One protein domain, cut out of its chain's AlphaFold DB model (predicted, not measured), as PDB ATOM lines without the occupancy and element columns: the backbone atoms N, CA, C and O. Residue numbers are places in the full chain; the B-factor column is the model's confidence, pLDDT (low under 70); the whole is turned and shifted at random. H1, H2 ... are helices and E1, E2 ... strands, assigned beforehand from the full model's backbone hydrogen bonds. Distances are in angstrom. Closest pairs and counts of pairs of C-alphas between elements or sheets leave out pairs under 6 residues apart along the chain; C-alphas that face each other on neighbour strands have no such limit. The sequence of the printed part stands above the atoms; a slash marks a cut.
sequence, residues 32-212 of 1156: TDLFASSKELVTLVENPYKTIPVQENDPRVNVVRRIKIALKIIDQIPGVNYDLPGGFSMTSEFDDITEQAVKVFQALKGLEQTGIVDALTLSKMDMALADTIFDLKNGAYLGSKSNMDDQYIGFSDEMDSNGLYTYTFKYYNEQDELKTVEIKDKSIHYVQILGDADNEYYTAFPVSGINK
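AT A GLANCE: This is residues 32 to 212 of the 1156 residues of the protein "PG_binding_1 domain-containing protein" of Chryseobacterium sp. Leaf201 (UniProt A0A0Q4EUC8). Look first for helix H3, which runs through the middle of the body: it lies slantwise over one face of a three-stranded sheet, and on its other sides H4 and H5 pack across it at steep tilts and the short H1 packs on it too, with H2 farther out on H5. The sheet's other face is without a named helix; past one end of this body a loose extension holds E4, E5 and H6, and residues 136 to 146 lie at the opposite end of the longest axis. The printed part has 181 residues, with six named helices and five named strands in the order H1 H2 H3 H4 H5 E1 E2 E3 E4 E5 H6; the main sheet has the order E1 E2 E3, antiparallel throughout. The class is mixed, helices and strands, with 86 residues, under half, in named elements. The whole is compact, with a radius of gyration of the C-alphas of 17.7 A and spans of 57 by 38 by 33 A.

IN THESE COORDINATES: Find C-alpha 33 at (47.314, 15.948, -20.546), where H1 begins and runs to residue 36. H2 takes residues 39 to 46, 10.1 A. Go on to C-alpha 61 at (33.574, 5.691, -24.113); from there H3 runs 22.7 A to residue 76. H4 is residues 96 to 108, 18.4 A, and H5 residues 119 to 131, 17.5 A. The strands are E1, residues 156 to 159, 9.6 A; E2, residues 165 to 172, 23.0 A; E3, residues 178 to 185, 22.4 A; and the short E4, residues 190 to 192, and E5, residues 204 to 206. H6, residues 207 to 212, ends at C-alpha 212 at (27.690, -8.390, -38.748).

HOW THE PARTS SIT: Start at H3, the hub, which touches three helices. H1 only just touches it, with 3 pairs of C-alphas within 8 A, the closest Leu 34 and Arg 66, 6.5 A. H4 only just touches it too, with 3 such pairs, the closest C-alphas those of Lys 68 and Thr 98, 7.2 A, at a steep tilt of 50 degrees, the same way. H5 touches it with residues 125 to 129 alone, at a steep tilt of 44 degrees, the same way; the closest C-alphas are those of Ile 74 and Leu 129, 6.7 A. H2 touches H5, about perpendicular at 78 degrees, the C-alphas of Val 45 and Ala 119 being closest at 4.7 A. Now turn to the sheet: H3 is on it at a height over the sheet of 9.9 A, two layers, helix on one face of a sheet, and stands at 40 degrees to E3 on the local plane. E1, E2 and E3 form a meander, each strand the antiparallel neighbour of the one before. In the hairpin of E1 and E2 look at N 166 and O 158, 2.8 A; in that of E2 and E3, at N 179 and O 171, 2.7 A. E4 and E5 meet only at a point, where C-alphas 190 and 206 face each other at 5.7 A. In H2, H3, H4 and H5 every O i to N i+4 pair is within hydrogen-bond range; in H6 it is 0 of 2, with 1 of 3 O i to N i+3 pairs, and H1 is too short for an i+4 pair.

THE WHOLE: The two C-alphas farthest apart are those of Asn 138 and Lys 212, 58.1 A. The printed part has no cut. The links from H2 to H3, H3 to H4, H5 to E1 and E4 to E5 are long. The mean pLDDT of the printed part is 78.2; look for values under 70 in residues 132 to 156 and 187 to 212.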
ATOM      1  N   THR A  32      46.436  18.516 -16.526       88.75
ATOM      2  CA  THR A  32      46.981  17.225 -16.945       88.75
ATOM      3  C   THR A  32      46.598  16.899 -18.382       88.75
ATOM      4  O   THR A  32      45.436  17.045 -18.774       88.75
ATOM      5  N   ASP A  33      47.551  16.379 -19.160       86.56
ATOM      6  CA  ASP A  33      47.314  15.948 -20.546       86.56
ATOM      7  C   ASP A  33      46.211  14.884 -20.642       86.56
ATOM      8  O   ASP A  33      45.443  14.858 -21.609       86.56
ATOM      9  N   LEU A  34      46.047  14.067 -19.590       91.12
ATOM     10  CA  LEU A  34      44.982  13.070 -19.479       91.12
ATOM     11  C   LEU A  34      43.587  13.673 -19.708       91.12
ATOM     12  O   LEU A  34      42.739  13.029 -20.329       91.12
ATOM     13  N   PHE A  35      43.334  14.891 -19.232       94.62
ATOM     14  CA  PHE A  35      42.045  15.555 -19.413       94.62
ATOM     15  C   PHE A  35      42.095  16.676 -20.451       94.62
ATOM     16  O   PHE A  35      41.144  16.817 -21.224       94.62
ATOM     17  N   ALA A  36      43.197  17.425 -20.522       91.00
ATOM     18  CA  ALA A  36      43.373  18.528 -21.464       91.00
ATOM     19  C   ALA A  36      43.325  18.066 -22.931       91.00
ATOM     20  O   ALA A  36      42.845  18.804 -23.791       91.00
ATOM     21  N   SER A  37      43.736  16.826 -23.224       88.69
ATOM     22  CA  SER A  37      43.702  16.291 -24.588       88.69
ATOM     23  C   SER A  37      42.308  15.812 -25.041       88.69
ATOM     24  O   SER A  37      42.149  15.409 -26.194       88.69
ATOM     25  N   SER A  38      41.286  15.813 -24.172       93.19
ATOM     26  CA  SER A  38      39.900  15.504 -24.558       93.19
ATOM     27  C   SER A  38      39.097  16.787 -24.720       93.19
ATOM     28  O   SER A  38      38.757  17.464 -23.747       93.19
ATOM     29  N   LYS A  39      38.705  17.085 -25.963       92.62
ATOM     30  CA  LYS A  39      37.861  18.242 -26.287       92.62
ATOM     31  C   LYS A  39      36.552  18.231 -25.496       92.62
ATOM     32  O   LYS A  39      36.072  19.288 -25.094       92.62
ATOM     33  N   GLU A  40      35.970  17.060 -25.254       94.12
ATOM     34  CA  GLU A  40      34.734  16.893 -24.493       94.12
ATOM     35  C   GLU A  40      34.911  17.235 -23.013       94.12
ATOM     36  O   GLU A  40      34.049  17.914 -22.456       94.12
ATOM     37  N   LEU A  41      36.013  16.802 -22.389       94.62
ATOM     38  CA  LEU A  41      36.337  17.115 -20.993       94.62
ATOM     39  C   LEU A  41      36.714  18.592 -20.826       94.62
ATOM     40  O   LEU A  41      36.207  19.250 -19.920       94.62
ATOM     41  N   VAL A  42      37.494  19.153 -21.755       93.56
ATOM     42  CA  VAL A  42      37.772  20.598 -21.801       93.56
ATOM     43  C   VAL A  42      36.474  21.390 -21.947       93.56
ATOM     44  O   VAL A  42      36.225  22.309 -21.175       93.56
ATOM     45  N   THR A  43      35.580  20.988 -22.856       92.00
ATOM     46  CA  THR A  43      34.273  21.649 -23.013       92.00
ATOM     47  C   THR A  43      33.394  21.459 -21.770       92.00
ATOM     48  O   THR A  43      32.596  22.343 -21.448       92.00
ATOM     49  N   LEU A  44      33.515  20.330 -21.057       93.25
ATOM     50  CA  LEU A  44      32.807  20.095 -19.797       93.25
ATOM     51  C   LEU A  44      33.205  21.126 -18.745       93.25
ATOM     52  O   LEU A  44      32.334  21.691 -18.090       93.25
ATOM     53  N   VAL A  45      34.492  21.435 -18.655       91.38
ATOM     54  CA  VAL A  45      35.031  22.417 -17.715       91.38
ATOM     55  C   VAL A  45      34.805  23.868 -18.168       91.38
ATOM     56  O   VAL A  45      34.405  24.710 -17.364       91.38
ATOM     57  N   GLU A  46      35.001  24.173 -19.453       87.12
ATOM     58  CA  GLU A  46      34.823  25.519 -20.018       87.12
ATOM     59  C   GLU A  46      33.343  25.929 -20.127       87.12
ATOM     60  O   GLU A  46      33.003  27.114 -20.114       87.12
ATOM     61  N   ASN A  47      32.436  24.960 -20.276       86.44
ATOM     62  CA  ASN A  47      31.010  25.195 -20.497       86.44
ATOM     63  C   ASN A  47      30.132  24.153 -19.768       86.44
ATOM     64  O   ASN A  47      29.323  23.478 -20.416       86.44
ATOM     65  N   PRO A  48      30.197  24.066 -18.421       81.75
ATOM     66  CA  PRO A  48      29.507  23.041 -17.619       81.75
ATOM     67  C   PRO A  48      27.993  22.988 -17.825       81.75
ATOM     68  O   PRO A  48      27.348  21.983 -17.553       81.75
ATOM     69  N   TYR A  49      27.402  24.077 -18.314       73.44
ATOM     70  CA  TYR A  49      25.964  24.183 -18.548       73.44
ATOM     71  C   TYR A  49      25.523  23.723 -19.947       73.44
ATOM     72  O   TYR A  49      24.324  23.579 -20.192       73.44
ATOM     73  N   LYS A  50      26.456  23.559 -20.898       76.69
ATOM     74  CA  LYS A  50      26.166  23.095 -22.271       76.69
ATOM     75  C   LYS A  50      26.500  21.624 -22.478       76.69
ATOM     76  O   LYS A  50      26.041  21.032 -23.452       76.69
ATOM     77  N   THR A  51      27.305  21.067 -21.595       86.06
ATOM     78  CA  THR A  51      27.776  19.691 -21.630       86.06
ATOM     79  C   THR A  51      27.005  18.873 -20.615       86.06
ATOM     80  O   THR A  51      26.640  19.343 -19.542       86.06
ATOM     81  N   ILE A  52      26.687  17.642 -20.994       89.38
ATOM     82  CA  ILE A  52      26.083  16.691 -20.069       89.38
ATOM     83  C   ILE A  52      27.226  16.215 -19.156       89.38
ATOM     84  O   ILE A  52      28.266  15.811 -19.694       89.38
ATOM     85  N   PRO A  53      27.097  16.301 -17.819       94.56
ATOM     86  CA  PRO A  53      28.044  15.676 -16.897       94.56
ATOM     87  C   PRO A  53      28.195  14.181 -17.188       94.56
ATOM     88  O   PRO A  53      27.270  13.566 -17.718       94.56
ATOM     89  N   VAL A  54      29.353  13.597 -16.894       96.50
ATOM     90  CA  VAL A  54      29.571  12.161 -17.133       96.50
ATOM     91  C   VAL A  54      28.982  11.386 -15.960       96.50
ATOM     92  O   VAL A  54      29.244  11.725 -14.810       96.50
ATOM     93  N   GLN A  55      28.156  10.385 -16.237       96.69
ATOM     94  CA  GLN A  55      27.421   9.622 -15.225       96.69
ATOM     95  C   GLN A  55      27.196   8.183 -15.703       96.69
ATOM     96  O   GLN A  55      27.630   7.823 -16.798       96.69
ATOM     97  N   GLU A  56      26.496   7.376 -14.909       93.56
ATOM     98  CA  GLU A  56      26.136   6.001 -15.261       93.56
ATOM     99  C   GLU A  56      25.528   5.908 -16.676       93.56
ATOM    100  O   GLU A  56      24.694   6.734 -17.071       93.56
ATOM    101  N   ASN A  57      25.955   4.903 -17.447       89.56
ATOM    102  CA  ASN A  57      25.530   4.661 -18.833       89.56
ATOM    103  C   ASN A  57      25.892   5.771 -19.847       89.56
ATOM    104  O   ASN A  57      25.263   5.881 -20.907       89.56
ATOM    105  N   ASP A  58      26.892   6.615 -19.561       93.06
ATOM    106  CA  ASP A  58      27.348   7.619 -20.525       93.06
ATOM    107  C   ASP A  58      27.949   6.963 -21.789       93.06
ATOM    108  O   ASP A  58      28.885   6.168 -21.687       93.06
ATOM    109  N   PRO A  59      27.472   7.304 -23.002       91.31
ATOM    110  CA  PRO A  59      27.938   6.670 -24.235       91.31
ATOM    111  C   PRO A  59      29.330   7.143 -24.684       91.31
ATOM    112  O   PRO A  59      29.869   6.626 -25.665       91.31
ATOM    113  N   ARG A  60      29.919   8.157 -24.034       93.81
ATOM    114  CA  ARG A  60      31.221   8.726 -24.409       93.81
ATOM    115  C   ARG A  60      32.361   7.862 -23.870       93.81
ATOM    116  O   ARG A  60      33.086   8.269 -22.965       93.81
ATOM    117  N   VAL A  61      32.559   6.697 -24.484       91.56
ATOM    118  CA  VAL A  61      33.574   5.691 -24.113       91.56
ATOM    119  C   VAL A  61      34.945   6.300 -23.789       91.56
ATOM    120  O   VAL A  61      35.505   6.026 -22.733       91.56
ATOM    121  N   ASN A  62      35.471   7.184 -24.642       89.62
ATOM    122  CA  ASN A  62      36.793   7.793 -24.434       89.62
ATOM    123  C   ASN A  62      36.853   8.711 -23.201       89.62
ATOM    124  O   ASN A  62      37.886   8.797 -22.538       89.62
ATOM    125  N   VAL A  63      35.749   9.390 -22.887       94.56
ATOM    126  CA  VAL A  63      35.627  10.281 -21.727       94.56
ATOM    127  C   VAL A  63      35.571   9.456 -20.442       94.56
ATOM    128  O   VAL A  63      36.319   9.724 -19.503       94.56
ATOM    129  N   VAL A  64      34.738   8.411 -20.432       95.69
ATOM    130  CA  VAL A  64      34.622   7.457 -19.319       95.69
ATOM    131  C   VAL A  64      35.965   6.780 -19.048       95.69
ATOM    132  O   VAL A  64      36.415   6.736 -17.905       95.69
ATOM    133  N   ARG A  65      36.656   6.330 -20.100       93.38
ATOM    134  CA  ARG A  65      37.976   5.700 -20.003       93.38
ATOM    135  C   ARG A  65      38.990   6.603 -19.305       93.38
ATOM    136  O   ARG A  65      39.638   6.165 -18.361       93.38
ATOM    137  N   ARG A  66      39.088   7.876 -19.705       94.75
ATOM    138  CA  ARG A  66      40.005   8.855 -19.087       94.75
ATOM    139  C   ARG A  66      39.689   9.101 -17.614       94.75
ATOM    140  O   ARG A  66      40.609   9.163 -16.806       94.75
ATOM    141  N   ILE A  67      38.408   9.171 -17.251       96.75
ATOM    142  CA  ILE A  67      37.979   9.266 -15.847       96.75
ATOM    143  C   ILE A  67      38.415   8.022 -15.064       96.75
ATOM    144  O   ILE A  67      38.962   8.148 -13.973       96.75
ATOM    145  N   LYS A  68      38.234   6.819 -15.621       96.12
ATOM    146  CA  LYS A  68      38.619   5.572 -14.944       96.12
ATOM    147  C   LYS A  68      40.134   5.437 -14.788       96.12
ATOM    148  O   LYS A  68      40.593   5.030 -13.725       96.12
ATOM    149  N   ILE A  69      40.903   5.855 -15.798       94.56
ATOM    150  CA  ILE A  69      42.367   5.968 -15.716       94.56
ATOM    151  C   ILE A  69      42.752   6.925 -14.583       94.56
ATOM    152  O   ILE A  69      43.550   6.555 -13.729       94.56
ATOM    153  N   ALA A  70      42.148   8.117 -14.527       95.75
ATOM    154  CA  ALA A  70      42.431   9.102 -13.486       95.75
ATOM    155  C   ALA A  70      42.173   8.550 -12.079       95.75
ATOM    156  O   ALA A  70      43.037   8.655 -11.215       95.75
ATOM    157  N   LEU A  71      41.017   7.916 -11.859       96.69
ATOM    158  CA  LEU A  71      40.683   7.290 -10.579       96.69
ATOM    159  C   LEU A  71      41.691   6.200 -10.203       96.69
ATOM    160  O   LEU A  71      42.103   6.120  -9.047       96.69
ATOM    161  N   LYS A  72      42.132   5.396 -11.177       95.81
ATOM    162  CA  LYS A  72      43.113   4.339 -10.928       95.81
ATOM    163  C   LYS A  72      44.508   4.882 -10.616       95.81
ATOM    164  O   LYS A  72      45.194   4.309  -9.776       95.81
ATOM    165  N   ILE A  73      44.909   5.980 -11.254       93.56
ATOM    166  CA  ILE A  73      46.153   6.680 -10.923       93.56
ATOM    167  C   ILE A  73      46.057   7.239  -9.500       93.56
ATOM    168  O   ILE A  73      46.940   6.976  -8.695       93.56
ATOM    169  N   ILE A  74      44.968   7.935  -9.159       94.56
ATOM    170  CA  ILE A  74      44.761   8.542  -7.833       94.56
ATOM    171  C   ILE A  74      44.812   7.492  -6.705       94.56
ATOM    172  O   ILE A  74      45.387   7.771  -5.657       94.56
ATOM    173  N   ASP A  75      44.271   6.289  -6.932       94.94
ATOM    174  CA  ASP A  75      44.328   5.121  -6.022       94.94
ATOM    175  C   ASP A  75      45.762   4.632  -5.766       94.94
ATOM    176  O   ASP A  75      46.084   4.121  -4.698       94.94
ATOM    177  N   GLN A  76      46.654   4.813  -6.741       92.81
ATOM    178  CA  GLN A  76      48.035   4.343  -6.669       92.81
ATOM    179  C   GLN A  76      49.023   5.399  -6.174       92.81
ATOM    180  O   GLN A  76      50.199   5.073  -5.993       92.81
ATOM    181  N   ILE A  77      48.583   6.642  -5.950       88.00
ATOM    182  CA  ILE A  77      49.467   7.694  -5.448       88.00
ATOM    183  C   ILE A  77      49.534   7.633  -3.912       88.00
ATOM    184  O   ILE A  77      48.514   7.829  -3.238       88.00
ATOM    185  N   PRO A  78      50.728   7.398  -3.330       84.94
ATOM    186  CA  PRO A  78      50.915   7.395  -1.887       84.94
ATOM    187  C   PRO A  78      50.427   8.702  -1.255       84.94
ATOM    188  O   PRO A  78      50.697   9.789  -1.757       84.94
ATOM    189  N   GLY A  79      49.702   8.596  -0.140       84.06
ATOM    190  CA  GLY A  79      49.268   9.753   0.653       84.06
ATOM    191  C   GLY A  79      47.911  10.359   0.277       84.06
ATOM    192  O   GLY A  79      47.377  11.137   1.065       84.06
ATOM    193  N   VAL A  80      47.292   9.977  -0.849       84.12
ATOM    194  CA  VAL A  80      45.970  10.521  -1.235       84.12
ATOM    195  C   VAL A  80      44.810   9.882  -0.451       84.12
ATOM    196  O   VAL A  80      43.732  10.467  -0.386       84.12
ATOM    197  N   ASN A  81      45.035   8.748   0.228       90.56
ATOM    198  CA  ASN A  81      44.032   8.008   1.016       90.56
ATOM    199  C   ASN A  81      42.706   7.817   0.252       90.56
ATOM    200  O   ASN A  81      41.619   8.100   0.763       90.56
ATOM    201  N   TYR A  82      42.824   7.415  -1.013       94.69
ATOM    202  CA  TYR A  82      41.710   7.103  -1.893       94.69
ATOM    203  C   TYR A  82      41.691   5.596  -2.140       94.69
ATOM    204  O   TYR A  82      42.532   5.101  -2.878       94.69
ATOM    205  N   ASP A  83      40.741   4.892  -1.522       94.56
ATOM    206  CA  ASP A  83      40.565   3.452  -1.716       94.56
ATOM    207  C   ASP A  83      39.563   3.202  -2.848       94.56
ATOM    208  O   ASP A  83      38.360   3.467  -2.714       94.56
ATOM    209  N   LEU A  84      40.047   2.687  -3.977       96.31
ATOM    210  CA  LEU A  84      39.182   2.350  -5.101       96.31
ATOM    211  C   LEU A  84      38.249   1.174  -4.735       96.31
ATOM    212  O   LEU A  84      38.723   0.152  -4.226       96.31
ATOM    213  N   PRO A  85      36.930   1.258  -5.006       96.31
ATOM    214  CA  PRO A  85      36.003   0.171  -4.708       96.31
ATOM    215  C   PRO A  85      36.426  -1.165  -5.335       96.31
ATOM    216  O   PRO A  85      36.861  -1.231  -6.489       96.31
ATOM    217  N   GLY A  86      36.261  -2.252  -4.578       95.12
ATOM    218  CA  GLY A  86      36.536  -3.602  -5.069       95.12
ATOM    219  C   GLY A  86      35.710  -3.930  -6.317       95.12
ATOM    220  O   GLY A  86      34.526  -3.614  -6.388       95.12
ATOM    221  N   GLY A  87      36.337  -4.574  -7.305       92.31
ATOM    222  CA  GLY A  87      35.700  -4.896  -8.587       92.31
ATOM    223  C   GLY A  87      35.834  -3.811  -9.660       92.31
ATOM    224  O   GLY A  87      35.342  -4.011 -10.769       92.31
ATOM    225  N   PHE A  88      36.524  -2.700  -9.376       94.00
ATOM    226  CA  PHE A  88      36.802  -1.676 -10.381       94.00
ATOM    227  C   PHE A  88      37.545  -2.273 -11.582       94.00
ATOM    228  O   PHE A  88      38.645  -2.816 -11.452       94.00
ATOM    229  N   SER A  89      36.931  -2.173 -12.759       93.19
ATOM    230  CA  SER A  89      37.445  -2.731 -14.011       93.19
ATOM    231  C   SER A  89      37.641  -1.627 -15.049       93.19
ATOM    232  O   SER A  89      36.909  -0.646 -15.046       93.19
ATOM    233  N   MET A  90      38.601  -1.777 -15.966       93.06
ATOM    234  CA  MET A  90      38.885  -0.791 -17.027       93.06
ATOM    235  C   MET A  90      37.931  -0.900 -18.234       93.06
ATOM    236  O   MET A  90      38.320  -0.626 -19.364       93.06
ATOM    237  N   THR A  91      36.680  -1.320 -18.027       90.56
ATOM    238  CA  THR A  91      35.667  -1.336 -19.095       90.56
ATOM    239  C   THR A  91      35.373   0.080 -19.595       90.56
ATOM    240  O   THR A  91      35.497   1.057 -18.854       90.56
ATOM    241  N   SER A  92      34.935   0.184 -20.848       88.19
ATOM    242  CA  SER A  92      34.503   1.431 -21.491       88.19
ATOM    243  C   SER A  92      33.197   2.011 -20.934       88.19
ATOM    244  O   SER A  92      32.800   3.108 -21.331       88.19
ATOM    245  N   GLU A  93      32.523   1.281 -20.045       93.81
ATOM    246  CA  GLU A  93      31.236   1.643 -19.464       93.81
ATOM    247  C   GLU A  93      31.419   2.357 -18.121       93.81
ATOM    248  O   GLU A  93      32.280   2.005 -17.305       93.81
ATOM    249  N   PHE A  94      30.594   3.384 -17.906       95.50
ATOM    250  CA  PHE A  94      30.447   4.030 -16.608       95.50
ATOM    251  C   PHE A  94      29.416   3.210 -15.827       95.50
ATOM    252  O   PHE A  94      28.222   3.491 -15.886       95.50
ATOM    253  N   ASP A  95      29.894   2.136 -15.207       95.56
ATOM    254  CA  ASP A  95      29.104   1.179 -14.430       95.56
ATOM    255  C   ASP A  95      28.881   1.650 -12.978       95.56
ATOM    256  O   ASP A  95      29.478   2.633 -12.525       95.56
ATOM    257  N   ASP A  96      28.051   0.918 -12.229       96.81
ATOM    258  CA  ASP A  96      27.762   1.179 -10.809       96.81
ATOM    259  C   ASP A  96      29.039   1.279  -9.958       96.81
ATOM    260  O   ASP A  96      29.120   2.066  -9.009       96.81
ATOM    261  N   ILE A  97      30.071   0.499 -10.306       97.19
ATOM    262  CA  ILE A  97      31.357   0.492  -9.602       97.19
ATOM    263  C   ILE A  97      32.130   1.786  -9.884       97.19
ATOM    264  O   ILE A  97      32.728   2.364  -8.973       97.19
ATOM    265  N   THR A  98      32.091   2.284 -11.123       97.25
ATOM    266  CA  THR A  98      32.663   3.583 -11.502       97.25
ATOM    267  C   THR A  98      31.928   4.724 -10.802       97.25
ATOM    268  O   THR A  98      32.578   5.614 -10.252       97.25
ATOM    269  N   GLU A  99      30.595   4.685 -10.734       97.81
ATOM    270  CA  GLU A  99      29.809   5.666  -9.977       97.81
ATOM    271  C   GLU A  99      30.192   5.663  -8.490       97.81
ATOM    272  O   GLU A  99      30.425   6.721  -7.897       97.81
ATOM    273  N   GLN A 100      30.325   4.478  -7.887       97.75
ATOM    274  CA  GLN A 100      30.771   4.337  -6.502       97.75
ATOM    275  C   GLN A 100      32.185   4.901  -6.307       97.75
ATOM    276  O   GLN A 100      32.430   5.612  -5.331       97.75
ATOM    277  N   ALA A 101      33.101   4.654  -7.246       97.75
ATOM    278  CA  ALA A 101      34.460   5.188  -7.205       97.75
ATOM    279  C   ALA A 101      34.466   6.727  -7.256       97.75
ATOM    280  O   ALA A 101      35.198   7.371  -6.494       97.75
ATOM    281  N   VAL A 102      33.596   7.326  -8.076       97.94
ATOM    282  CA  VAL A 102      33.400   8.783  -8.137       97.94
ATOM    283  C   VAL A 102      32.819   9.322  -6.827       97.94
ATOM    284  O   VAL A 102      33.308  10.340  -6.339       97.94
ATOM    285  N   LYS A 103      31.849   8.639  -6.203       98.06
ATOM    286  CA  LYS A 103      31.297   9.041  -4.891       98.06
ATOM    287  C   LYS A 103      32.353   9.029  -3.788       98.06
ATOM    288  O   LYS A 103      32.419   9.981  -3.011       98.06
ATOM    289  N   VAL A 104      33.203   7.999  -3.742       97.50
ATOM    290  CA  VAL A 104      34.325   7.926  -2.788       97.50
ATOM    291  C   VAL A 104      35.291   9.092  -3.016       97.50
ATOM    292  O   VAL A 104      35.702   9.750  -2.061       97.50
ATOM    293  N   PHE A 105      35.588   9.421  -4.278       97.50
ATOM    294  CA  PHE A 105      36.466  10.543  -4.608       97.50
ATOM    295  C   PHE A 105      35.846  11.890  -4.206       97.50
ATOM    296  O   PHE A 105      36.507  12.741  -3.608       97.50
ATOM    297  N   GLN A 106      34.557  12.083  -4.493       97.75
ATOM    298  CA  GLN A 106      33.802  13.271  -4.100       97.75
ATOM    299  C   GLN A 106      33.793  13.440  -2.578       97.75
ATOM    300  O   GLN A 106      34.104  14.527  -2.096       97.75
ATOM    301  N   ALA A 107      33.542  12.365  -1.824       97.19
ATOM    302  CA  ALA A 107      33.604  12.375  -0.364       97.19
ATOM    303  C   ALA A 107      34.988  12.811   0.145       97.19
ATOM    304  O   ALA A 107      35.082  13.714   0.976       97.19
ATOM    305  N   LEU A 108      36.057  12.228  -0.413       95.88
ATOM    306  CA  LEU A 108      37.442  12.554  -0.071       95.88
ATOM    307  C   LEU A 108      37.778  14.035  -0.317       95.88
ATOM    308  O   LEU A 108      38.527  14.639   0.448       95.88
ATOM    309  N   LYS A 109      37.223  14.643  -1.373       95.38
ATOM    310  CA  LYS A 109      37.450  16.057  -1.723       95.38
ATOM    311  C   LYS A 109      36.414  17.024  -1.135       95.38
ATOM    312  O   LYS A 109      36.458  18.209  -1.467       95.38
ATOM    313  N   GLY A 110      35.508  16.553  -0.273       95.38
ATOM    314  CA  GLY A 110      34.465  17.380   0.344       95.38
ATOM    315  C   GLY A 110      33.407  17.888  -0.645       95.38
ATOM    316  O   GLY A 110      32.844  18.961  -0.444       95.38
ATOM    317  N   LEU A 111      33.174  17.151  -1.731       95.50
ATOM    318  CA  LEU A 111      32.131  17.409  -2.723       95.50
ATOM    319  C   LEU A 111      30.848  16.633  -2.382       95.50
ATOM    320  O   LEU A 111      30.863  15.666  -1.618       95.50
ATOM    321  N   GLU A 112      29.727  17.033  -2.984       95.69
ATOM    322  CA  GLU A 112      28.479  16.269  -2.907       95.69
ATOM    323  C   GLU A 112      28.646  14.910  -3.610       95.69
ATOM    324  O   GLU A 112      29.088  14.849  -4.757       95.69
ATOM    325  N   GLN A 113      28.297  13.817  -2.921       98.06
ATOM    326  CA  GLN A 113      28.501  12.431  -3.373       98.06
ATOM    327  C   GLN A 113      27.436  11.997  -4.391       98.06
ATOM    328  O   GLN A 113      26.646  11.078  -4.162       98.06
ATOM    329  N   THR A 114      27.391  12.691  -5.521       98.00
ATOM    330  CA  THR A 114      26.411  12.461  -6.585       98.00
ATOM    331  C   THR A 114      26.745  11.244  -7.445       98.00
ATOM    332  O   THR A 114      25.843  10.681  -8.052       98.00
ATOM    333  N   GLY A 115      28.020  10.843  -7.517       97.56
ATOM    334  CA  GLY A 115      28.502   9.850  -8.487       97.56
ATOM    335  C   GLY A 115      28.605  10.385  -9.917       97.56
ATOM    336  O   GLY A 115      29.004   9.663 -10.826       97.56
ATOM    337  N   ILE A 116      28.287  11.665 -10.115       97.94
ATOM    338  CA  ILE A 116      28.315  12.352 -11.402       97.94
ATOM    339  C   ILE A 116      29.624  13.137 -11.507       97.94
ATOM    340  O   ILE A 116      29.923  13.975 -10.658       97.94
ATOM    341  N   VAL A 117      30.389  12.919 -12.576       97.69
ATOM    342  CA  VAL A 117      31.583  13.713 -12.887       97.69
ATOM    343  C   VAL A 117      31.156  14.979 -13.627       97.69
ATOM    344  O   VAL A 117      31.065  15.028 -14.857       97.69
ATOM    345  N   ASP A 118      30.848  16.013 -12.848       96.81
ATOM    346  CA  ASP A 118      30.632  17.378 -13.320       96.81
ATOM    347  C   ASP A 118      31.957  18.161 -13.435       96.81
ATOM    348  O   ASP A 118      33.039  17.644 -13.153       96.81
ATOM    349  N   ALA A 119      31.896  19.424 -13.864       95.31
ATOM    350  CA  ALA A 119      33.101  20.242 -14.032       95.31
ATOM    351  C   ALA A 119      33.891  20.442 -12.731       95.31
ATOM    352  O   ALA A 119      35.121  20.522 -12.772       95.31
ATOM    353  N   LEU A 120      33.207  20.513 -11.583       94.81
ATOM    354  CA  LEU A 120      33.860  20.678 -10.287       94.81
ATOM    355  C   LEU A 120      34.589  19.393  -9.878       94.81
ATOM    356  O   LEU A 120      35.753  19.451  -9.482       94.81
ATOM    357  N   THR A 121      33.934  18.241 -10.035       97.69
ATOM    358  CA  THR A 121      34.511  16.915  -9.786       97.69
ATOM    359  C   THR A 121      35.719  16.678 -10.688       97.69
ATOM    360  O   THR A 121      36.792  16.338 -10.195       97.69
ATOM    361  N   LEU A 122      35.584  16.949 -11.988       97.12
ATOM    362  CA  LEU A 122      36.657  16.796 -12.968       97.12
ATOM    363  C   LEU A 122      37.851  17.714 -12.675       97.12
ATOM    364  O   LEU A 122      38.989  17.257 -12.689       97.12
ATOM    365  N   SER A 123      37.603  18.979 -12.320       94.69
ATOM    366  CA  SER A 123      38.674  19.907 -11.927       94.69
ATOM    367  C   SER A 123      39.403  19.433 -10.666       94.69
ATOM    368  O   SER A 123      40.609  19.620 -10.543       94.69
ATOM    369  N   LYS A 124      38.695  18.813  -9.711       95.31
ATOM    370  CA  LYS A 124      39.305  18.247  -8.497       95.31
ATOM    371  C   LYS A 124      40.093  16.971  -8.776       95.31
ATOM    372  O   LYS A 124      41.106  16.768  -8.113       95.31
ATOM    373  N   MET A 125      39.659  16.143  -9.728       96.44
ATOM    374  CA  MET A 125      40.441  14.997 -10.210       96.44
ATOM    375  C   MET A 125      41.722  15.471 -10.890       96.44
ATOM    376  O   MET A 125      42.798  14.994 -10.557       96.44
ATOM    377  N   ASP A 126      41.614  16.462 -11.776       94.81
ATOM    378  CA  ASP A 126      42.755  17.050 -12.476       94.81
ATOM    379  C   ASP A 126      43.758  17.672 -11.498       94.81
ATOM    380  O   ASP A 126      44.951  17.392 -11.562       94.81
ATOM    381  N   MET A 127      43.260  18.424 -10.509       90.31
ATOM    382  CA  MET A 127      44.080  18.921  -9.405       90.31
ATOM    383  C   MET A 127      44.709  17.784  -8.600       90.31
ATOM    384  O   MET A 127      45.877  17.878  -8.287       90.31
ATOM    385  N   ALA A 128      44.006  16.691  -8.293       91.88
ATOM    386  CA  ALA A 128      44.616  15.572  -7.567       91.88
ATOM    387  C   ALA A 128      45.772  14.919  -8.352       91.88
ATOM    388  O   ALA A 128      46.759  14.497  -7.756       91.88
ATOM    389  N   LEU A 129      45.670  14.870  -9.678       90.12
ATOM    390  CA  LEU A 129      46.732  14.370 -10.549       90.12
ATOM    391  C   LEU A 129      47.883  15.376 -10.729       90.12
ATOM    392  O   LEU A 129      49.020  14.964 -10.917       90.12
ATOM    393  N   ALA A 130      47.606  16.680 -10.667       85.69
ATOM    394  CA  ALA A 130      48.621  17.728 -10.792       85.69
ATOM    395  C   ALA A 130      49.324  18.048  -9.455       85.69
ATOM    396  O   ALA A 130      50.531  18.269  -9.419       85.69
ATOM    397  N   ASP A 131      48.578  18.064  -8.349       74.38
ATOM    398  CA  ASP A 131      49.048  18.384  -6.994       74.38
ATOM    399  C   ASP A 131      49.889  17.252  -6.403       74.38
ATOM    400  O   ASP A 131      50.636  17.459  -5.461       74.38
ATOM    401  N   THR A 132      49.847  16.048  -6.962       64.94
ATOM    402  CA  THR A 132      50.746  14.958  -6.547       64.94
ATOM    403  C   THR A 132      52.200  15.185  -6.953       64.94
ATOM    404  O   THR A 132      53.071  14.412  -6.584       64.94
ATOM    405  N   ILE A 133      52.478  16.296  -7.634       59.88
ATOM    406  CA  ILE A 133      53.819  16.815  -7.907       59.88
ATOM    407  C   ILE A 133      54.157  17.973  -6.943       59.88
ATOM    408  O   ILE A 133      55.321  18.335  -6.776       59.88
ATOM    409  N   PHE A 134      53.155  18.535  -6.254       50.75
ATOM    410  CA  PHE A 134      53.268  19.695  -5.371       50.75
ATOM    411  C   PHE A 134      52.661  19.403  -3.992       50.75
ATOM    412  O   PHE A 134      51.448  19.484  -3.793       50.75
ATOM    413  N   ASP A 135      53.510  19.116  -3.006       56.69
ATOM    414  CA  ASP A 135      53.095  18.956  -1.617       56.69
ATOM    415  C   ASP A 135      52.553  20.285  -1.066       56.69
ATOM    416  O   ASP A 135      53.269  21.133  -0.527       56.69
ATOM    417  N   LEU A 136      51.237  20.452  -1.194       42.50
ATOM    418  CA  LEU A 136      50.477  21.604  -0.719       42.50
ATOM    419  C   LEU A 136      50.625  21.843   0.787       42.50
ATOM    420  O   LEU A 136      50.445  22.976   1.236       42.50
ATOM    421  N   LYS A 137      50.924  20.803   1.575       49.03
ATOM    422  CA  LYS A 137      51.067  20.919   3.029       49.03
ATOM    423  C   LYS A 137      52.415  21.528   3.398       49.03
ATOM    424  O   LYS A 137      52.478  22.318   4.338       49.03
ATOM    425  N   ASN A 138      53.459  21.188   2.647       55.03
ATOM    426  CA  ASN A 138      54.819  21.664   2.890       55.03
ATOM    427  C   ASN A 138      55.241  22.815   1.958       55.03
ATOM    428  O   ASN A 138      56.316  23.382   2.140       55.03
ATOM    429  N   GLY A 139      54.398  23.192   0.990       46.22
ATOM    430  CA  GLY A 139      54.686  24.254   0.021       46.22
ATOM    431  C   GLY A 139      55.881  23.935  -0.880       46.22
ATOM    432  O   GLY A 139      56.538  24.855  -1.367       46.22
ATOM    433  N   ALA A 140      56.186  22.649  -1.062       54.50
ATOM    434  CA  ALA A 140      57.359  22.157  -1.771       54.50
ATOM    435  C   ALA A 140      56.942  21.149  -2.845       54.50
ATOM    436  O   ALA A 140      55.953  20.441  -2.700       54.50
ATOM    437  N   TYR A 141      57.697  21.078  -3.936       55.75
ATOM    438  CA  TYR A 141      57.510  20.018  -4.920       55.75
ATOM    439  C   TYR A 141      57.990  18.683  -4.341       55.75
ATOM    440  O   TYR A 141      58.972  18.651  -3.596       55.75
ATOM    441  N   LEU A 142      57.305  17.589  -4.674       54.25
ATOM    442  CA  LEU A 142      57.800  16.245  -4.383       54.25
ATOM    443  C   LEU A 142      58.929  15.949  -5.382       54.25
ATOM    444  O   LEU A 142      58.676  15.483  -6.487       54.25
ATOM    445  N   GLY A 143      60.157  16.338  -5.024       51.81
ATOM    446  CA  GLY A 143      61.378  16.126  -5.808       51.81
ATOM    447  C   GLY A 143      62.285  17.360  -5.962       51.81
ATOM    448  O   GLY A 143      61.859  18.499  -5.753       51.81
ATOM    449  N   SER A 144      63.564  17.160  -6.300       45.28
ATOM    450  CA  SER A 144      64.534  18.243  -6.500       45.28
ATOM    451  C   SER A 144      64.327  18.926  -7.857       45.28
ATOM    452  O   SER A 144      64.316  18.319  -8.927       45.28
ATOM    453  N   LYS A 145      64.166  20.252  -7.813       47.19
ATOM    454  CA  LYS A 145      63.795  21.094  -8.962       47.19
ATOM    455  C   LYS A 145      64.803  21.056 -10.126       47.19
ATOM    456  O   LYS A 145      64.448  21.426 -11.236       47.19
ATOM    457  N   SER A 146      66.041  20.605  -9.904       44.28
ATOM    458  CA  SER A 146      67.081  20.534 -10.945       44.28
ATOM    459  C   SER A 146      66.802  19.500 -12.036       44.28
ATOM    460  O   SER A 146      67.446  19.549 -13.075       44.28
ATOM    461  N   ASN A 147      65.845  18.593 -11.826       46.81
ATOM    462  CA  ASN A 147      65.427  17.617 -12.830       46.81
ATOM    463  C   ASN A 147      64.104  17.996 -13.520       46.81
ATOM    464  O   ASN A 147      63.561  17.140 -14.208       46.81
ATOM    465  N   MET A 148      63.545  19.204 -13.304       48.94
ATOM    466  CA  MET A 148      62.189  19.593 -13.752       48.94
ATOM    467  C   MET A 148      62.057  20.075 -15.196       48.94
ATOM    468  O   MET A 148      60.956  19.983 -15.735       48.94
ATOM    469  N   ASP A 149      63.134  20.524 -15.840       45.88
ATOM    470  CA  ASP A 149      63.039  21.110 -17.189       45.88
ATOM    471  C   ASP A 149      62.695  20.078 -18.288       45.88
ATOM    472  O   ASP A 149      62.250  20.464 -19.365       45.88
ATOM    473  N   ASP A 150      62.759  18.777 -17.971       45.72
ATOM    474  CA  ASP A 150      62.318  17.657 -18.823       45.72
ATOM    475  C   ASP A 150      61.098  16.885 -18.250       45.72
ATOM    476  O   ASP A 150      60.764  15.789 -18.719       45.72
ATOM    477  N   GLN A 151      60.419  17.394 -17.207       47.12
ATOM    478  CA  GLN A 151      59.394  16.631 -16.471       47.12
ATOM    479  C   GLN A 151      58.040  16.572 -17.178       47.12
ATOM    480  O   GLN A 151      57.081  17.277 -16.866       47.12
ATOM    481  N   TYR A 152      57.964  15.624 -18.105       49.53
ATOM    482  CA  TYR A 152      56.740  15.105 -18.688       49.53
ATOM    483  C   TYR A 152      55.830  14.495 -17.602       49.53
ATOM    484  O   TYR A 152      56.073  13.378 -17.136       49.53
ATOM    485  N   ILE A 153      54.683  15.133 -17.328       52.88
ATOM    486  CA  ILE A 153      53.442  14.379 -17.071       52.88
ATOM    487  C   ILE A 153      53.027  13.784 -18.418       52.88
ATOM    488  O   ILE A 153      52.078  14.215 -19.062       52.88
ATOM    489  N   GLY A 154      53.825  12.838 -18.899       55.28
ATOM    490  CA  GLY A 154      53.599  12.208 -20.180       55.28
ATOM    491  C   GLY A 154      52.524  11.179 -20.025       55.28
ATOM    492  O   GLY A 154      52.788  10.091 -19.531       55.28
ATOM    493  N   PHE A 155      51.326  11.526 -20.463       61.78
ATOM    494  CA  PHE A 155      50.369  10.511 -20.832       61.78
ATOM    495  C   PHE A 155      50.792   9.963 -22.196       61.78
ATOM    496  O   PHE A 155      50.554  10.601 -23.220       61.78
ATOM    497  N   SER A 156      51.461   8.811 -22.207       68.88
ATOM    498  CA  SER A 156      51.630   8.029 -23.429       68.88
ATOM    499  C   SER A 156      50.635   6.878 -23.437       68.88
ATOM    500  O   SER A 156      50.410   6.214 -22.418       68.88
ATOM    501  N   ASP A 157      50.020   6.664 -24.592       73.94
ATOM    502  CA  ASP A 157      49.203   5.507 -24.893       73.94
ATOM    503  C   ASP A 157      49.917   4.651 -25.939       73.94
ATOM    504  O   ASP A 157      49.859   4.889 -27.142       73.94
ATOM    505  N   GLU A 158      50.625   3.628 -25.468       80.12
ATOM    506  CA  GLU A 158      51.266   2.665 -26.360       80.12
ATOM    507  C   GLU A 158      50.337   1.469 -26.555       80.12
ATOM    508  O   GLU A 158      49.937   0.810 -25.593       80.12
ATOM    509  N   MET A 159      49.976   1.198 -27.810       79.25
ATOM    510  CA  MET A 159      49.276  -0.025 -28.186       79.25
ATOM    511  C   MET A 159      50.318  -1.117 -28.423       79.25
ATOM    512  O   MET A 159      51.140  -1.010 -29.334       79.25
ATOM    513  N   ASP A 160      50.304  -2.160 -27.596       81.81
ATOM    514  CA  ASP A 160      51.186  -3.304 -27.804       81.81
ATOM    515  C   ASP A 160      50.743  -4.142 -29.020       81.81
ATOM    516  O   ASP A 160      49.670  -3.952 -29.602       81.81
ATOM    517  N   SER A 161      51.559  -5.128 -29.399       82.25
ATOM    518  CA  SER A 161      51.260  -6.035 -30.515       82.25
ATOM    519  C   SER A 161      49.979  -6.865 -30.332       82.25
ATOM    520  O   SER A 161      49.509  -7.474 -31.289       82.25
ATOM    521  N   ASN A 162      49.420  -6.919 -29.119       79.94
ATOM    522  CA  ASN A 162      48.177  -7.621 -28.797       79.94
ATOM    523  C   ASN A 162      46.962  -6.676 -28.786       79.94
ATOM    524  O   ASN A 162      45.847  -7.106 -28.482       79.94
ATOM    525  N   GLY A 163      47.168  -5.395 -29.100       78.38
ATOM    526  CA  GLY A 163      46.152  -4.357 -29.061       78.38
ATOM    527  C   GLY A 163      45.782  -3.882 -27.659       78.38
ATOM    528  O   GLY A 163      44.709  -3.310 -27.476       78.38
ATOM    529  N   LEU A 164      46.645  -4.123 -26.669       79.06
ATOM    530  CA  LEU A 164      46.494  -3.598 -25.317       79.06
ATOM    531  C   LEU A 164      47.054  -2.185 -25.256       79.06
ATOM    532  O   LEU A 164      48.222  -1.968 -25.568       79.06
ATOM    533  N   TYR A 165      46.235  -1.247 -24.796       80.88
ATOM    534  CA  TYR A 165      46.707   0.098 -24.502       80.88
ATOM    535  C   TYR A 165      47.380   0.089 -23.132       80.88
ATOM    536  O   TYR A 165      46.763  -0.304 -22.136       80.88
ATOM    537  N   THR A 166      48.641   0.506 -23.084       83.62
ATOM    538  CA  THR A 166      49.369   0.750 -21.839       83.62
ATOM    539  C   THR A 166      49.433   2.248 -21.609       83.62
ATOM    540  O   THR A 166      50.039   2.979 -22.389       83.62
ATOM    541  N   TYR A 167      48.789   2.690 -20.535       85.25
ATOM    542  CA  TYR A 167      48.852   4.063 -20.066       85.25
ATOM    543  C   TYR A 167      49.950   4.173 -19.027       85.25
ATOM    544  O   TYR A 167      49.880   3.524 -17.982       85.25
ATOM    545  N   THR A 168      50.952   4.988 -19.324       83.50
ATOM    546  CA  THR A 168      52.085   5.209 -18.429       83.50
ATOM    547  C   THR A 168      51.929   6.571 -17.773       83.50
ATOM    548  O   THR A 168      51.818   7.576 -18.464       83.50
ATOM    549  N   PHE A 169      51.914   6.618 -16.444       85.12
ATOM    550  CA  PHE A 169      51.922   7.853 -15.666       85.12
ATOM    551  C   PHE A 169      53.177   7.887 -14.803       85.12
ATOM    552  O   PHE A 169      53.402   6.992 -13.991       85.12
ATOM    553  N   LYS A 170      54.017   8.902 -14.991       82.19
ATOM    554  CA  LYS A 170      55.281   9.052 -14.268       82.19
ATOM    555  C   LYS A 170      55.161  10.194 -13.259       82.19
ATOM    556  O   LYS A 170      54.737  11.281 -13.632       82.19
ATOM    557  N   TYR A 171      55.532   9.949 -12.006       81.19
ATOM    558  CA  TYR A 171      55.562  10.956 -10.939       81.19
ATOM    559  C   TYR A 171      56.758  10.719 -10.013       81.19
ATOM    560  O   TYR A 171      57.287   9.614  -9.970       81.19
ATOM    561  N   TYR A 172      57.187  11.730  -9.263       76.44
ATOM    562  CA  TYR A 172      58.237  11.591  -8.252       76.44
ATOM    563  C   TYR A 172      57.603  11.436  -6.866       76.44
ATOM    564  O   TYR A 172      56.634  12.122  -6.542       76.44
ATOM    565  N   ASN A 173      58.105  10.505  -6.056       80.38
ATOM    566  CA  ASN A 173      57.637  10.341  -4.676       80.38
ATOM    567  C   ASN A 173      58.324  11.334  -3.713       80.38
ATOM    568  O   ASN A 173      59.175  12.129  -4.103       80.38
ATOM    569  N   GLU A 174      57.990  11.255  -2.420       77.00
ATOM    570  CA  GLU A 174      58.615  12.063  -1.356       77.00
ATOM    571  C   GLU A 174      60.143  11.896  -1.249       77.00
ATOM    572  O   GLU A 174      60.812  12.732  -0.649       77.00
ATOM    573  N   GLN A 175      60.704  10.825  -1.818       82.12
ATOM    574  CA  GLN A 175      62.140  10.535  -1.842       82.12
ATOM    575  C   GLN A 175      62.823  10.977  -3.149       82.12
ATOM    576  O   GLN A 175      63.985  10.634  -3.352       82.12
ATOM    577  N   ASP A 176      62.132  11.728  -4.015       77.94
ATOM    578  CA  ASP A 176      62.628  12.149  -5.336       77.94
ATOM    579  C   ASP A 176      62.939  10.965  -6.279       77.94
ATOM    580  O   ASP A 176      63.750  11.056  -7.200       77.94
ATOM    581  N   GLU A 177      62.287   9.819  -6.065       82.12
ATOM    582  CA  GLU A 177      62.375   8.662  -6.953       82.12
ATOM    583  C   GLU A 177      61.252   8.709  -7.991       82.12
ATOM    584  O   GLU A 177      60.070   8.758  -7.638       82.12
ATOM    585  N   LEU A 178      61.613   8.602  -9.272       82.19
ATOM    586  CA  LEU A 178      60.651   8.446 -10.359       82.19
ATOM    587  C   LEU A 178      59.884   7.124 -10.195       82.19
ATOM    588  O   LEU A 178      60.445   6.030 -10.307       82.19
ATOM    589  N   LYS A 179      58.583   7.223  -9.950       86.00
ATOM    590  CA  LYS A 179      57.628   6.121  -9.963       86.00
ATOM    591  C   LYS A 179      56.837   6.152 -11.259       86.00
ATOM    592  O   LYS A 179      56.385   7.197 -11.717       86.00
ATOM    593  N   THR A 180      56.645   4.967 -11.818       86.38
ATOM    594  CA  THR A 180      55.834   4.757 -13.011       86.38
ATOM    595  C   THR A 180      54.623   3.922 -12.631       86.38
ATOM    596  O   THR A 180      54.757   2.819 -12.102       86.38
ATOM    597  N   VAL A 181      53.444   4.454 -12.906       86.50
ATOM    598  CA  VAL A 181      52.163   3.766 -12.843       86.50
ATOM    599  C   VAL A 181      51.817   3.317 -14.255       86.50
ATOM    600  O   VAL A 181      51.601   4.144 -15.136       86.50
ATOM    601  N   GLU A 182      51.782   2.006 -14.473       90.19
ATOM    602  CA  GLU A 182      51.322   1.413 -15.728       90.19
ATOM    603  C   GLU A 182      49.907   0.862 -15.558       90.19
ATOM    604  O   GLU A 182      49.653  -0.015 -14.726       90.19
ATOM    605  N   ILE A 183      48.982   1.337 -16.387       88.50
ATOM    606  CA  ILE A 183      47.614   0.828 -16.454       88.50
ATOM    607  C   ILE A 183      47.433   0.162 -17.812       88.50
ATOM    608  O   ILE A 183      47.420   0.825 -18.847       88.50
ATOM    609  N   LYS A 184      47.282  -1.165 -17.806       86.75
ATOM    610  CA  LYS A 184      47.024  -1.958 -19.014       86.75
ATOM    611  C   LYS A 184      45.531  -2.143 -19.204       86.75
ATOM    612  O   LYS A 184      44.854  -2.672 -18.323       86.75
ATOM    613  N   ASP A 185      45.032  -1.760 -20.370       83.75
ATOM    614  CA  ASP A 185      43.623  -1.866 -20.714       83.75
ATOM    615  C   ASP A 185      43.411  -2.758 -21.946       83.75
ATOM    616  O   ASP A 185      43.875  -2.458 -23.048       83.75
ATOM    617  N   LYS A 186      42.689  -3.868 -21.738       74.88
ATOM    618  CA  LYS A 186      42.349  -4.851 -22.779       74.88
ATOM    619  C   LYS A 186      41.071  -4.536 -23.548       74.88
ATOM    620  O   LYS A 186      40.699  -5.299 -24.434       74.88
ATOM    621  N   SER A 187      40.355  -3.480 -23.177       59.69
ATOM    622  CA  SER A 187      38.933  -3.368 -23.496       59.69
ATOM    623  C   SER A 187      38.599  -3.001 -24.944       59.69
ATOM    624  O   SER A 187      37.414  -3.015 -25.278       59.69
ATOM    625  N   ILE A 188      39.569  -2.708 -25.830       56.00
ATOM    626  CA  ILE A 188      39.223  -2.255 -27.185       56.00
ATOM    627  C   ILE A 188      40.135  -2.795 -28.293       56.00
ATOM    628  O   ILE A 188      41.231  -2.293 -28.528       56.00
ATOM    629  N   HIS A 189      39.608  -3.748 -29.069       49.12
ATOM    630  CA  HIS A 189      40.048  -3.956 -30.446       49.12
ATOM    631  C   HIS A 189      39.427  -2.857 -31.317       49.12
ATOM    632  O   HIS A 189      38.220  -2.870 -31.572       49.12
ATOM    633  N   TYR A 190      40.238  -1.905 -31.770       50.47
ATOM    634  CA  TYR A 190      39.884  -1.058 -32.905       50.47
ATOM    635  C   TYR A 190      40.457  -1.698 -34.168       50.47
ATOM    636  O   TYR A 190      41.654  -1.962 -34.235       50.47
ATOM    637  N   VAL A 191      39.618  -1.938 -35.176       42.34
ATOM    638  CA  VAL A 191      40.125  -2.142 -36.539       42.34
ATOM    639  C   VAL A 191      40.330  -0.754 -37.117       42.34
ATOM    640  O   VAL A 191      39.369  -0.030 -37.376       42.34
ATOM    641  N   GLN A 192      41.592  -0.361 -37.258       42.94
ATOM    642  CA  GLN A 192      41.959   0.858 -37.959       42.94
ATOM    643  C   GLN A 192      41.810   0.583 -39.458       42.94
ATOM    644  O   GLN A 192      42.585  -0.175 -40.038       42.94
ATOM    645  N   ILE A 193      40.776   1.146 -40.081       42.41
ATOM    646  CA  ILE A 193      40.644   1.107 -41.539       42.41
ATOM    647  C   ILE A 193      41.455   2.287 -42.072       42.41
ATOM    648  O   ILE A 193      41.076   3.441 -41.875       42.41
ATOM    649  N   LEU A 194      42.600   2.000 -42.692       36.81
ATOM    650  CA  LEU A 194      43.402   3.001 -43.392       36.81
ATOM    651  C   LEU A 194      42.638   3.433 -44.654       36.81
ATOM    652  O   LEU A 194      42.442   2.628 -45.562       36.81
ATOM    653  N   GLY A 195      42.162   4.679 -44.678       39.69
ATOM    654  CA  GLY A 195      41.678   5.331 -45.896       39.69
ATOM    655  C   GLY A 195      42.848   5.870 -46.722       39.69
ATOM    656  O   GLY A 195      43.886   6.211 -46.154       39.69
ATOM    657  N   ASP A 196      42.684   5.922 -48.048       40.31
ATOM    658  CA  ASP A 196      43.687   6.462 -48.978       40.31
ATOM    659  C   ASP A 196      44.130   7.883 -48.589       40.31
ATOM    660  O   ASP A 196      43.337   8.688 -48.094       40.31
ATOM    661  N   ALA A 197      45.406   8.174 -48.857       37.91
ATOM    662  CA  ALA A 197      46.210   9.281 -48.323       37.91
ATOM    663  C   ALA A 197      45.680  10.717 -48.546       37.91
ATOM    664  O   ALA A 197      46.260  11.656 -48.009       37.91
ATOM    665  N   ASP A 198      44.584  10.898 -49.282       38.84
ATOM    666  CA  ASP A 198      44.080  12.212 -49.695       38.84
ATOM    667  C   ASP A 198      42.856  12.702 -48.891       38.84
ATOM    668  O   ASP A 198      42.373  13.807 -49.128       38.84
ATOM    669  N   ASN A 199      42.333  11.917 -47.938       36.25
ATOM    670  CA  ASN A 199      41.236  12.350 -47.059       36.25
ATOM    671  C   ASN A 199      41.383  11.776 -45.639       36.25
ATOM    672  O   ASN A 199      40.918  10.676 -45.338       36.25
ATOM    673  N   GLU A 200      41.985  12.556 -44.741       34.19
ATOM    674  CA  GLU A 200      42.099  12.245 -43.313       34.19
ATOM    675  C   GLU A 200      40.730  12.282 -42.607       34.19
ATOM    676  O   GLU A 200      40.333  13.272 -41.996       34.19
ATOM    677  N   TYR A 201      40.002  11.165 -42.643       31.61
ATOM    678  CA  TYR A 201      38.944  10.879 -41.675       31.61
ATOM    679  C   TYR A 201      39.142   9.486 -41.086       31.61
ATOM    680  O   TYR A 201      38.738   8.472 -41.653       31.61
ATOM    681  N   TYR A 202      39.733   9.442 -39.892       35.47
ATOM    682  CA  TYR A 202      39.800   8.231 -39.083       35.47
ATOM    683  C   TYR A 202      38.421   7.952 -38.482       35.47
ATOM    684  O   TYR A 202      37.935   8.700 -37.633       35.47
ATOM    685  N   THR A 203      37.778   6.863 -38.899       37.47
ATOM    686  CA  THR A 203      36.598   6.337 -38.203       37.47
ATOM    687  C   THR A 203      36.962   5.014 -37.548       37.47
ATOM    688  O   THR A 203      37.316   4.040 -38.207       37.47
ATOM    689  N   ALA A 204      36.928   5.000 -36.218       38.25
ATOM    690  CA  ALA A 204      37.220   3.824 -35.419       38.25
ATOM    691  C   ALA A 204      35.909   3.078 -35.124       38.25
ATOM    692  O   ALA A 204      34.986   3.654 -34.545       38.25
ATOM    693  N   PHE A 205      35.818   1.803 -35.514       40.12
ATOM    694  CA  PHE A 205      34.652   0.958 -35.243       40.12
ATOM    695  C   PHE A 205      34.989  -0.109 -34.190       40.12
ATOM    696  O   PHE A 205      36.047  -0.738 -34.282       40.12
ATOM    697  N   PRO A 206      34.103  -0.367 -33.210       43.59
ATOM    698  CA  PRO A 206      34.238  -1.525 -32.336       43.59
ATOM    699  C   PRO A 206      34.026  -2.818 -33.140       43.59
ATOM    700  O   PRO A 206      33.041  -2.955 -33.873       43.59
ATOM    701  N   VAL A 207      34.928  -3.792 -32.980       44.81
ATOM    702  CA  VAL A 207      34.920  -5.073 -33.725       44.81
ATOM    703  C   VAL A 207      33.613  -5.857 -33.573       44.81
ATOM    704  O   VAL A 207      33.210  -6.571 -34.492       44.81
ATOM    705  N   SER A 208      32.879  -5.662 -32.474       43.00
ATOM    706  CA  SER A 208      31.576  -6.302 -32.251       43.00
ATOM    707  C   SER A 208      30.516  -5.935 -33.303       43.00
ATOM    708  O   SER A 208      29.585  -6.711 -33.514       43.00
ATOM    709  N   GLY A 209      30.663  -4.801 -34.002       44.44
ATOM    710  CA  GLY A 209      29.791  -4.398 -35.113       44.44
ATOM    711  C   GLY A 209      30.257  -4.866 -36.498       44.44
ATOM    712  O   GLY A 209      29.444  -4.936 -37.419       44.44
ATOM    713  N   ILE A 210      31.537  -5.217 -36.655       43.81
ATOM    714  CA  ILE A 210      32.152  -5.516 -37.959       43.81
ATOM    715  C   ILE A 210      31.780  -6.920 -38.441       43.81
ATOM    716  O   ILE A 210      31.436  -7.088 -39.608       43.81
ATOM    717  N   ASN A 211      31.722  -7.909 -37.545       42.75
ATOM    718  CA  ASN A 211      31.360  -9.283 -37.927       42.75
ATOM    719  C   ASN A 211      29.944  -9.380 -38.523       42.75
ATOM    720  O   ASN A 211      29.676 -10.247 -39.341       42.75
ATOM    721  N   LYS A 212      29.048  -8.442 -38.188       46.28
ATOM    722  CA  LYS A 212      27.690  -8.390 -38.748       46.28
ATOM    723  C   LYS A 212      27.609  -7.696 -40.116       46.28
ATOM    724  O   LYS A 212      26.628  -7.887 -40.825       46.28
TER     725      LYS A 212